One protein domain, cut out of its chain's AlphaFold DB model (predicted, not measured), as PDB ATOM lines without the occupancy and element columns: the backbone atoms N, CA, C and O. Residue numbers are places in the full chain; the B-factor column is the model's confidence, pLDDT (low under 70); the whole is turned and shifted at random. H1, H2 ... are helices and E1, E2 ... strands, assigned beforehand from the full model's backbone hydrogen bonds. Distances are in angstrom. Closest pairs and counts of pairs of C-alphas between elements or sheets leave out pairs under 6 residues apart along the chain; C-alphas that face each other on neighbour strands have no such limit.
ATOM      1  N   ASP A 101     131.220 152.636 162.840       94.56
ATOM      2  CA  ASP A 101     132.276 153.646 162.962       94.56
ATOM      3  C   ASP A 101     133.273 153.570 161.787       94.56
ATOM      4  O   ASP A 101     134.052 154.495 161.565       94.56
ATOM      5  N   LEU A 102     133.258 152.474 161.014       95.38
ATOM      6  CA  LEU A 102     134.088 152.317 159.818       95.38
ATOM      7  C   LEU A 102     133.626 153.268 158.701       95.38
ATOM      8  O   LEU A 102     132.421 153.443 158.544       95.38
ATOM      9  N   PRO A 103     134.523 153.816 157.860       96.44
ATOM     10  CA  PRO A 103     134.135 154.552 156.654       96.44
ATOM     11  C   PRO A 103     133.219 153.734 155.735       96.44
ATOM     12  O   PRO A 103     133.297 152.499 155.694       96.44
ATOM     13  N   ARG A 104     132.348 154.415 154.980       94.06
ATOM     14  CA  ARG A 104     131.331 153.767 154.134       94.06
ATOM     15  C   ARG A 104     131.961 152.820 153.112       94.06
ATOM     16  O   ARG A 104     131.412 151.756 152.856       94.06
ATOM     17  N   GLU A 105     133.125 153.171 152.586       94.31
ATOM     18  CA  GLU A 105     133.868 152.416 151.578       94.31
ATOM     19  C   GLU A 105     134.310 151.049 152.112       94.31
ATOM     20  O   GLU A 105     134.171 150.039 151.425       94.31
ATOM     21  N   ILE A 106     134.780 150.999 153.363       96.75
ATOM     22  CA  ILE A 106     135.190 149.753 154.022       96.75
ATOM     23  C   ILE A 106     133.969 148.871 154.292       96.75
ATOM     24  O   ILE A 106     134.019 147.660 154.086       96.75
ATOM     25  N   ARG A 107     132.841 149.467 154.698       95.88
ATOM     26  CA  ARG A 107     131.589 148.713 154.869       95.88
ATOM     27  C   ARG A 107     131.092 148.144 153.543       95.88
ATOM     28  O   ARG A 107     130.734 146.974 153.497       95.88
ATOM     29  N   ASP A 108     131.143 148.926 152.466       93.94
ATOM     30  CA  ASP A 108     130.778 148.475 151.122       93.94
ATOM     31  C   ASP A 108     131.696 147.332 150.635       93.94
ATOM     32  O   ASP A 108     131.199 146.402 149.999       93.94
ATOM     33  N   GLN A 109     132.994 147.330 150.964       93.25
ATOM     34  CA  GLN A 109     133.880 146.182 150.702       93.25
ATOM     35  C   GLN A 109     133.457 144.937 151.491       93.25
ATOM     36  O   GLN A 109     133.393 143.845 150.939       93.25
ATOM     37  N   ILE A 110     133.093 145.093 152.766       94.56
ATOM     38  CA  ILE A 110     132.611 143.970 153.579       94.56
ATOM     39  C   ILE A 110     131.291 143.425 153.021       94.56
ATOM     40  O   ILE A 110     131.128 142.213 152.905       94.56
ATOM     41  N   TYR A 111     130.356 144.294 152.626       95.12
ATOM     42  CA  TYR A 111     129.116 143.870 151.975       95.12
ATOM     43  C   TYR A 111     129.383 143.159 150.650       95.12
ATOM     44  O   TYR A 111     128.716 142.170 150.366       95.12
ATOM     45  N   HIS A 112     130.370 143.619 149.877       93.12
ATOM     46  CA  HIS A 112     130.781 142.968 148.639       93.12
ATOM     47  C   HIS A 112     131.197 141.517 148.897       93.12
ATOM     48  O   HIS A 112     130.609 140.612 148.313       93.12
ATOM     49  N   GLU A 113     132.120 141.292 149.834       92.56
ATOM     50  CA  GLU A 113     132.586 139.949 150.203       92.56
ATOM     51  C   GLU A 113     131.472 139.069 150.795       92.56
ATOM     52  O   GLU A 113     131.377 137.865 150.539       92.56
ATOM     53  N   LEU A 114     130.572 139.659 151.583       92.88
ATOM     54  CA  LEU A 114     129.417 138.936 152.114       92.88
ATOM     55  C   LEU A 114     128.447 138.528 151.005       92.88
ATOM     56  O   LEU A 114     127.888 137.433 151.057       92.88
ATOM     57  N   TRP A 115     128.235 139.378 150.003       91.69
ATOM     58  CA  TRP A 115     127.364 139.069 148.879       91.69
ATOM     59  C   TRP A 115     127.965 138.028 147.934       91.69
ATOM     60  O   TRP A 115     127.238 137.130 147.517       91.69
ATOM     61  N   THR A 116     129.264 138.098 147.635       88.69
ATOM     62  CA  THR A 116     129.951 137.121 146.770       88.69
ATOM     63  C   THR A 116     129.981 135.722 147.378       88.69
ATOM     64  O   THR A 116     129.924 134.731 146.654       88.69
ATOM     65  N   THR A 117     130.019 135.629 148.708       86.69
ATOM     66  CA  THR A 117     129.968 134.355 149.443       86.69
ATOM     67  C   THR A 117     128.544 133.872 149.736       86.69
ATOM     68  O   THR A 117     128.350 132.708 150.100       86.69
ATOM     69  N   SER A 118     127.533 134.731 149.578       88.00
ATOM     70  CA  SER A 118     126.135 134.385 149.844       88.00
ATOM     71  C   SER A 118     125.500 133.633 148.675       88.00
ATOM     72  O   SER A 118     125.727 133.932 147.506       88.00
ATOM     73  N   ALA A 119     124.633 132.669 148.995       86.19
ATOM     74  CA  ALA A 119     123.808 132.009 147.989       86.19
ATOM     75  C   ALA A 119     122.826 133.009 147.335       86.19
ATOM     76  O   ALA A 119     122.397 133.958 148.005       86.19
ATOM     77  N   PRO A 120     122.411 132.784 146.070       86.56
ATOM     78  CA  PRO A 120     121.422 133.629 145.407       86.56
ATOM     79  C   PRO A 120     120.145 133.766 146.237       86.56
ATOM     80  O   PRO A 120     119.580 132.771 146.700       86.56
ATOM     81  N   LEU A 121     119.665 134.998 146.409       86.69
ATOM     82  CA  LEU A 121     118.515 135.281 147.260       86.69
ATOM     83  C   LEU A 121     117.222 134.919 146.514       86.69
ATOM     84  O   LEU A 121     116.924 135.542 145.491       86.69
ATOM     85  N   PRO A 122     116.421 133.951 147.000       86.50
ATOM     86  CA  PRO A 122     115.135 133.661 146.392       86.50
ATOM     87  C   PRO A 122     114.142 134.772 146.747       86.50
ATOM     88  O   PRO A 122     113.812 134.977 147.918       86.50
ATOM     89  N   LEU A 123     113.623 135.465 145.738       84.19
ATOM     90  CA  LEU A 123     112.556 136.448 145.890       84.19
ATOM     91  C   LEU A 123     111.285 135.916 145.232       84.19
ATOM     92  O   LEU A 123     111.291 135.493 144.082       84.19
ATOM     93  N   SER A 124     110.174 135.948 145.960       83.62
ATOM     94  CA  SER A 124     108.859 135.625 145.403       83.62
ATOM     95  C   SER A 124     108.004 136.880 145.400       83.62
ATOM     96  O   SER A 124     107.751 137.458 146.456       83.62
ATOM     97  N   HIS A 125     107.563 137.304 144.220       83.19
ATOM     98  CA  HIS A 125     106.685 138.454 144.061       83.19
ATOM     99  C   HIS A 125     105.502 138.067 143.173       83.19
ATOM    100  O   HIS A 125     105.665 137.700 142.008       83.19
ATOM    101  N   LYS A 126     104.289 138.140 143.737       85.62
ATOM    102  CA  LYS A 126     103.057 137.618 143.122       85.62
ATOM    103  C   LYS A 126     103.205 136.125 142.778       85.62
ATOM    104  O   LYS A 126     103.348 135.309 143.681       85.62
ATOM    105  N   SER A 127     103.163 135.779 141.491       80.75
ATOM    106  CA  SER A 127     103.290 134.411 140.969       80.75
ATOM    107  C   SER A 127     104.668 134.125 140.364       80.75
ATOM    108  O   SER A 127     104.869 133.050 139.802       80.75
ATOM    109  N   PHE A 128     105.600 135.075 140.466       72.12
ATOM    110  CA  PHE A 128     106.947 134.950 139.929       72.12
ATOM    111  C   PHE A 128     107.947 134.667 141.043       72.12
ATOM    112  O   PHE A 128     107.880 135.242 142.134       72.12
ATOM    113  N   HIS A 129     108.886 133.783 140.732       79.38
ATOM    114  CA  HIS A 129     110.035 133.487 141.567       79.38
ATOM    115  C   HIS A 129     111.281 133.981 140.834       79.38
ATOM    116  O   HIS A 129     111.448 133.718 139.644       79.38
ATOM    117  N   TYR A 130     112.133 134.700 141.543       82.19
ATOM    118  CA  TYR A 130     113.389 135.247 141.053       82.19
ATOM    119  C   TYR A 130     114.517 134.755 141.948       82.19
ATOM    120  O   TYR A 130     114.314 134.538 143.147       82.19
ATOM    121  N   HIS A 131     115.706 134.629 141.375       84.56
ATOM    122  CA  HIS A 131     116.942 134.594 142.136       84.56
ATOM    123  C   HIS A 131     117.683 135.893 141.881       84.56
ATOM    124  O   HIS A 131     117.969 136.241 140.738       84.56
ATOM    125  N   ILE A 132     117.967 136.610 142.960       87.88
ATOM    126  CA  ILE A 132     118.851 137.764 142.896       87.88
ATOM    127  C   ILE A 132     120.255 137.233 143.145       87.88
ATOM    128  O   ILE A 132     120.540 136.707 144.226       87.88
ATOM    129  N   GLN A 133     121.105 137.335 142.132       88.50
ATOM    130  CA  GLN A 133     122.516 137.004 142.237       88.50
ATOM    131  C   GLN A 133     123.300 138.308 142.293       88.50
ATOM    132  O   GLN A 133     123.083 139.215 141.496       88.50
ATOM    133  N   TYR A 134     124.192 138.427 143.269       90.12
ATOM    134  CA  TYR A 134     125.111 139.547 143.294       90.12
ATOM    135  C   TYR A 134     126.263 139.239 142.343       90.12
ATOM    136  O   TYR A 134     127.053 138.328 142.602       90.12
ATOM    137  N   THR A 135     126.343 139.982 141.245       85.44
ATOM    138  CA  THR A 135     127.408 139.819 140.261       85.44
ATOM    139  C   THR A 135     128.424 140.925 140.517       85.44
ATOM    140  O   THR A 135     128.088 142.109 140.412       85.44
ATOM    141  N   PRO A 136     129.670 140.597 140.909       80.31
ATOM    142  CA  PRO A 136     130.734 141.588 140.898       80.31
ATOM    143  C   PRO A 136     130.746 142.230 139.515       80.31
ATOM    144  O   PRO A 136     130.751 141.500 138.526       80.31
ATOM    145  N   SER A 137     130.734 143.567 139.443       74.44
ATOM    146  CA  SER A 137     130.994 144.273 138.182       74.44
ATOM    147  C   SER A 137     132.155 143.561 137.494       74.44
ATOM    148  O   SER A 137     133.167 143.373 138.179       74.44
ATOM    149  N   PRO A 138     132.023 143.144 136.222       65.00
ATOM    150  CA  PRO A 138     133.091 142.448 135.530       65.00
ATOM    151  C   PRO A 138     134.312 143.345 135.628       65.00
ATOM    152  O   PRO A 138     134.329 144.456 135.093       65.00
ATOM    153  N   PRO A 159     120.488 124.116 151.222       55.88
ATOM    154  CA  PRO A 159     119.384 124.478 152.100       55.88
ATOM    155  C   PRO A 159     118.978 125.931 151.801       55.88
ATOM    156  O   PRO A 159     119.810 126.683 151.294       55.88
ATOM    157  N   PRO A 160     117.732 126.354 152.094       60.56
ATOM    158  CA  PRO A 160     117.281 127.731 151.890       60.56
ATOM    159  C   PRO A 160     118.052 128.665 152.834       60.56
ATOM    160  O   PRO A 160     117.550 129.095 153.873       60.56
ATOM    161  N   PHE A 161     119.314 128.922 152.512       57.31
ATOM    162  CA  PHE A 161     120.235 129.663 153.339       57.31
ATOM    163  C   PHE A 161     119.958 131.131 153.071       57.31
ATOM    164  O   PHE A 161     120.464 131.749 152.140       57.31
ATOM    165  N   ARG A 162     119.048 131.668 153.880       67.56
ATOM    166  CA  ARG A 162     118.849 133.106 154.038       67.56
ATOM    167  C   ARG A 162     120.185 133.666 154.498       67.56
ATOM    168  O   ARG A 162     120.674 133.159 155.494       67.56
ATOM    169  N   ALA A 163     120.750 134.663 153.822       82.12
ATOM    170  CA  ALA A 163     121.917 135.416 154.285       82.12
ATOM    171  C   ALA A 163     121.674 135.922 155.728       82.12
ATOM    172  O   ALA A 163     121.015 136.951 155.903       82.12
ATOM    173  N   PRO A 164     122.124 135.213 156.791       85.81
ATOM    174  CA  PRO A 164     121.649 135.478 158.153       85.81
ATOM    175  C   PRO A 164     122.176 136.815 158.663       85.81
ATOM    176  O   PRO A 164     121.545 137.477 159.487       85.81
ATOM    177  N   TRP A 165     123.321 137.226 158.118       87.56
ATOM    178  CA  TRP A 165     123.985 138.485 158.396       87.56
ATOM    179  C   TRP A 165     123.090 139.697 158.089       87.56
ATOM    180  O   TRP A 165     123.142 140.672 158.837       87.56
ATOM    181  N   LEU A 166     122.181 139.609 157.105       87.19
ATOM    182  CA  LEU A 166     121.201 140.663 156.797       87.19
ATOM    183  C   LEU A 166     120.232 140.943 157.953       87.19
ATOM    184  O   LEU A 166     119.684 142.036 158.053       87.19
ATOM    185  N   LEU A 167     119.998 139.967 158.834       87.44
ATOM    186  CA  LEU A 167     119.032 140.084 159.930       87.44
ATOM    187  C   LEU A 167     119.654 140.604 161.232       87.44
ATOM    188  O   LEU A 167     118.946 140.773 162.222       87.44
ATOM    189  N   THR A 168     120.963 140.858 161.251       88.06
ATOM    190  CA  THR A 168     121.688 141.246 162.471       88.06
ATOM    191  C   THR A 168     121.420 142.691 162.890       88.06
ATOM    192  O   THR A 168     121.399 142.997 164.081       88.06
ATOM    193  N   ASN A 169     121.200 143.593 161.926       91.88
ATOM    194  CA  ASN A 169     121.010 145.016 162.182       91.88
ATOM    195  C   ASN A 169     120.229 145.697 161.039       91.88
ATOM    196  O   ASN A 169     120.489 145.446 159.866       91.88
ATOM    197  N   LYS A 170     119.291 146.599 161.372       92.69
ATOM    198  CA  LYS A 170     118.459 147.319 160.385       92.69
ATOM    199  C   LYS A 170     119.258 148.255 159.474       92.69
ATOM    200  O   LYS A 170     118.924 148.369 158.301       92.69
ATOM    201  N   GLN A 171     120.278 148.926 160.005       93.56
ATOM    202  CA  GLN A 171     121.154 149.790 159.215       93.56
ATOM    203  C   GLN A 171     121.999 148.955 158.256       93.56
ATOM    204  O   GLN A 171     122.095 149.290 157.081       93.56
ATOM    205  N   LEU A 172     122.527 147.823 158.733       94.25
ATOM    206  CA  LEU A 172     123.259 146.878 157.892       94.25
ATOM    207  C   LEU A 172     122.378 146.363 156.748       94.25
ATOM    208  O   LEU A 172     122.795 146.379 155.595       94.25
ATOM    209  N   LEU A 173     121.139 145.966 157.051       93.50
ATOM    210  CA  LEU A 173     120.152 145.565 156.048       93.50
ATOM    211  C   LEU A 173     119.910 146.665 155.005       93.50
ATOM    212  O   LEU A 173     119.887 146.378 153.814       93.50
ATOM    213  N   ALA A 174     119.733 147.916 155.436       95.19
ATOM    214  CA  ALA A 174     119.468 149.028 154.527       95.19
ATOM    215  C   ALA A 174     120.655 149.300 153.587       95.19
ATOM    216  O   ALA A 174     120.468 149.339 152.372       95.19
ATOM    217  N   GLU A 175     121.872 149.421 154.129       95.88
ATOM    218  CA  GLU A 175     123.079 149.689 153.332       95.88
ATOM    219  C   GLU A 175     123.415 148.526 152.381       95.88
ATOM    220  O   GLU A 175     123.785 148.741 151.225       95.88
ATOM    221  N   SER A 176     123.249 147.282 152.838       94.19
ATOM    222  CA  SER A 176     123.527 146.091 152.025       94.19
ATOM    223  C   SER A 176     122.504 145.875 150.910       94.19
ATOM    224  O   SER A 176     122.896 145.481 149.810       94.19
ATOM    225  N   LEU A 177     121.219 146.168 151.147       93.38
ATOM    226  CA  LEU A 177     120.191 146.150 150.101       93.38
ATOM    227  C   LEU A 177     120.407 147.263 149.074       93.38
ATOM    228  O   LEU A 177     120.249 147.010 147.884       93.38
ATOM    229  N   GLU A 178     120.813 148.461 149.501       94.88
ATOM    230  CA  GLU A 178     121.192 149.545 148.586       94.88
ATOM    231  C   GLU A 178     122.373 149.125 147.694       94.88
ATOM    232  O   GLU A 178     122.419 149.437 146.504       94.88
ATOM    233  N   GLN A 179     123.342 148.380 148.236       92.81
ATOM    234  CA  GLN A 179     124.435 147.837 147.432       92.81
ATOM    235  C   GLN A 179     123.973 146.724 146.479       92.81
ATOM    236  O   GLN A 179     124.374 146.723 145.314       92.81
ATOM    237  N   LEU A 180     123.114 145.810 146.943       92.12
ATOM    238  CA  LEU A 180     122.534 144.755 146.110       92.12
ATOM    239  C   LEU A 180     121.721 145.340 144.954       92.12
ATOM    240  O   LEU A 180     121.831 144.865 143.838       92.12
ATOM    241  N   GLN A 181     120.938 146.393 145.184       90.75
ATOM    242  CA  GLN A 181     120.160 147.045 144.128       90.75
ATOM    243  C   GLN A 181     121.044 147.663 143.038       90.75
ATOM    244  O   GLN A 181     120.644 147.687 141.880       90.75
ATOM    245  N   ARG A 182     122.246 148.136 143.394       88.31
ATOM    246  CA  ARG A 182     123.201 148.727 142.443       88.31
ATOM    247  C   ARG A 182     123.947 147.690 141.594       88.31
ATOM    248  O   ARG A 182     124.379 148.032 140.502       88.31
ATOM    249  N   LYS A 183     124.163 146.473 142.111       89.31
ATOM    250  CA  LYS A 183     125.065 145.455 141.520       89.31
ATOM    251  C   LYS A 183     124.436 144.062 141.356       89.31
ATOM    252  O   LYS A 183     125.130 143.092 141.076       89.31
ATOM    253  N   GLY A 184     123.148 143.931 141.637       86.06
ATOM    254  CA  GLY A 184     122.438 142.661 141.619       86.06
ATOM    255  C   GLY A 184     121.842 142.386 140.252       86.06
ATOM    256  O   GLY A 184     121.115 143.221 139.717       86.06
ATOM    257  N   ASP A 185     122.074 141.179 139.753       83.75
ATOM    258  CA  ASP A 185     121.416 140.652 138.570       83.75
ATOM    259  C   ASP A 185     120.167 139.869 138.976       83.75
ATOM    260  O   ASP A 185     120.151 139.088 139.935       83.75
ATOM    261  N   TRP A 186     119.088 140.097 138.231       84.00
ATOM    262  CA  TRP A 186     117.781 139.509 138.494       84.00
ATOM    263  C   TRP A 186     117.515 138.421 137.465       84.00
ATOM    264  O   TRP A 186     117.081 138.701 136.349       84.00
ATOM    265  N   ALA A 187     117.750 137.168 137.847       77.25
ATOM    266  CA  ALA A 187     117.443 136.030 136.995       77.25
ATOM    267  C   ALA A 187     116.054 135.468 137.353       77.25
ATOM    268  O   ALA A 187     115.779 135.200 138.532       77.25
ATOM    269  N   PRO A 188     115.149 135.261 136.378       73.62
ATOM    270  CA  PRO A 188     113.922 134.523 136.637       73.62
ATOM    271  C   PRO A 188     114.283 133.106 137.099       73.62
ATOM    272  O   PRO A 188     115.164 132.456 136.535       73.62
ATOM    273  N   TRP A 189     113.593 132.605 138.125       66.50
ATOM    274  CA  TRP A 189     113.716 131.210 138.532       66.50
ATOM    275  C   TRP A 189     113.094 130.369 137.417       66.50
ATOM    276  O   TRP A 189     111.883 130.140 137.387       66.50
TER     277      TRP A 189
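What this domain is: This is residues 101 to 138 and 159 to 189 of the 341 residues of an uncharacterized protein of Trematosphaeria pertusa (UniProt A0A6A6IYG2). Two helices, H1 and H3, cross near their middles at one end of the model, and a small twisted sheet of three strands extends from them towards the other end. The short helix H2 sits at the corner where H3 begins. The printed part has 69 residues, with H1, E1, E2, H2, H3 and E3 along the chain; the sheet's order is E1, E2, E3, antiparallel, and the class is mixed, helices and strands. It is compact, with a radius of gyration of the C-alphas of 12.5 A and spans of 41 by 29 by 21 A.

Where its parts are: Find C-alpha 104 at (131.331, 153.767, 154.134); from there H1 runs 20.0 A to residue 117. E1 is residues 121 to 125, 12.7 A, and E2 residues 128 to 134, 19.0 A. Beyond the cut, look for H2 at residues 164 to 167, 5.6 A, and H3 at residues 170 to 183, 20.1 A. E3, residues 184 to 188, 12.8 A, ends at C-alpha 188 (113.922, 134.523, 136.637).

How they stand to each other: H1 touches H3, which touches it with residues 176 to 180 alone; the closest C-alphas of the two, of Tyr 111 and Ser 176, are 6.0 A apart, and their lines stand only just about perpendicular, at 72 degrees. H2 and H3 touch only at the corner, closest at C-alphas 166 and 173, 5.1 A. H1 only grazes the sheet with residues 112 to 117, H3 with 177 to 183. In the hairpin E1 and E2, find N 123 and O 130 at 2.8 A; between E2 and E3, N 185 and O 133 at 2.8 A. In H1 and H3 every O i to N i+4 pair is within hydrogen-bond range; H2 is too short for such a pair.

The domain as a whole: The farthest C-alphas, of Asp 101 and Ser 127, are 41.2 A apart. Residues 139 to 158 are not printed, and C-alphas 138 and 159 are 28.0 A apart across the cut. Of the links that are printed whole, none is long. Residues 138, 159 to 162 and 189 have pLDDT under 70.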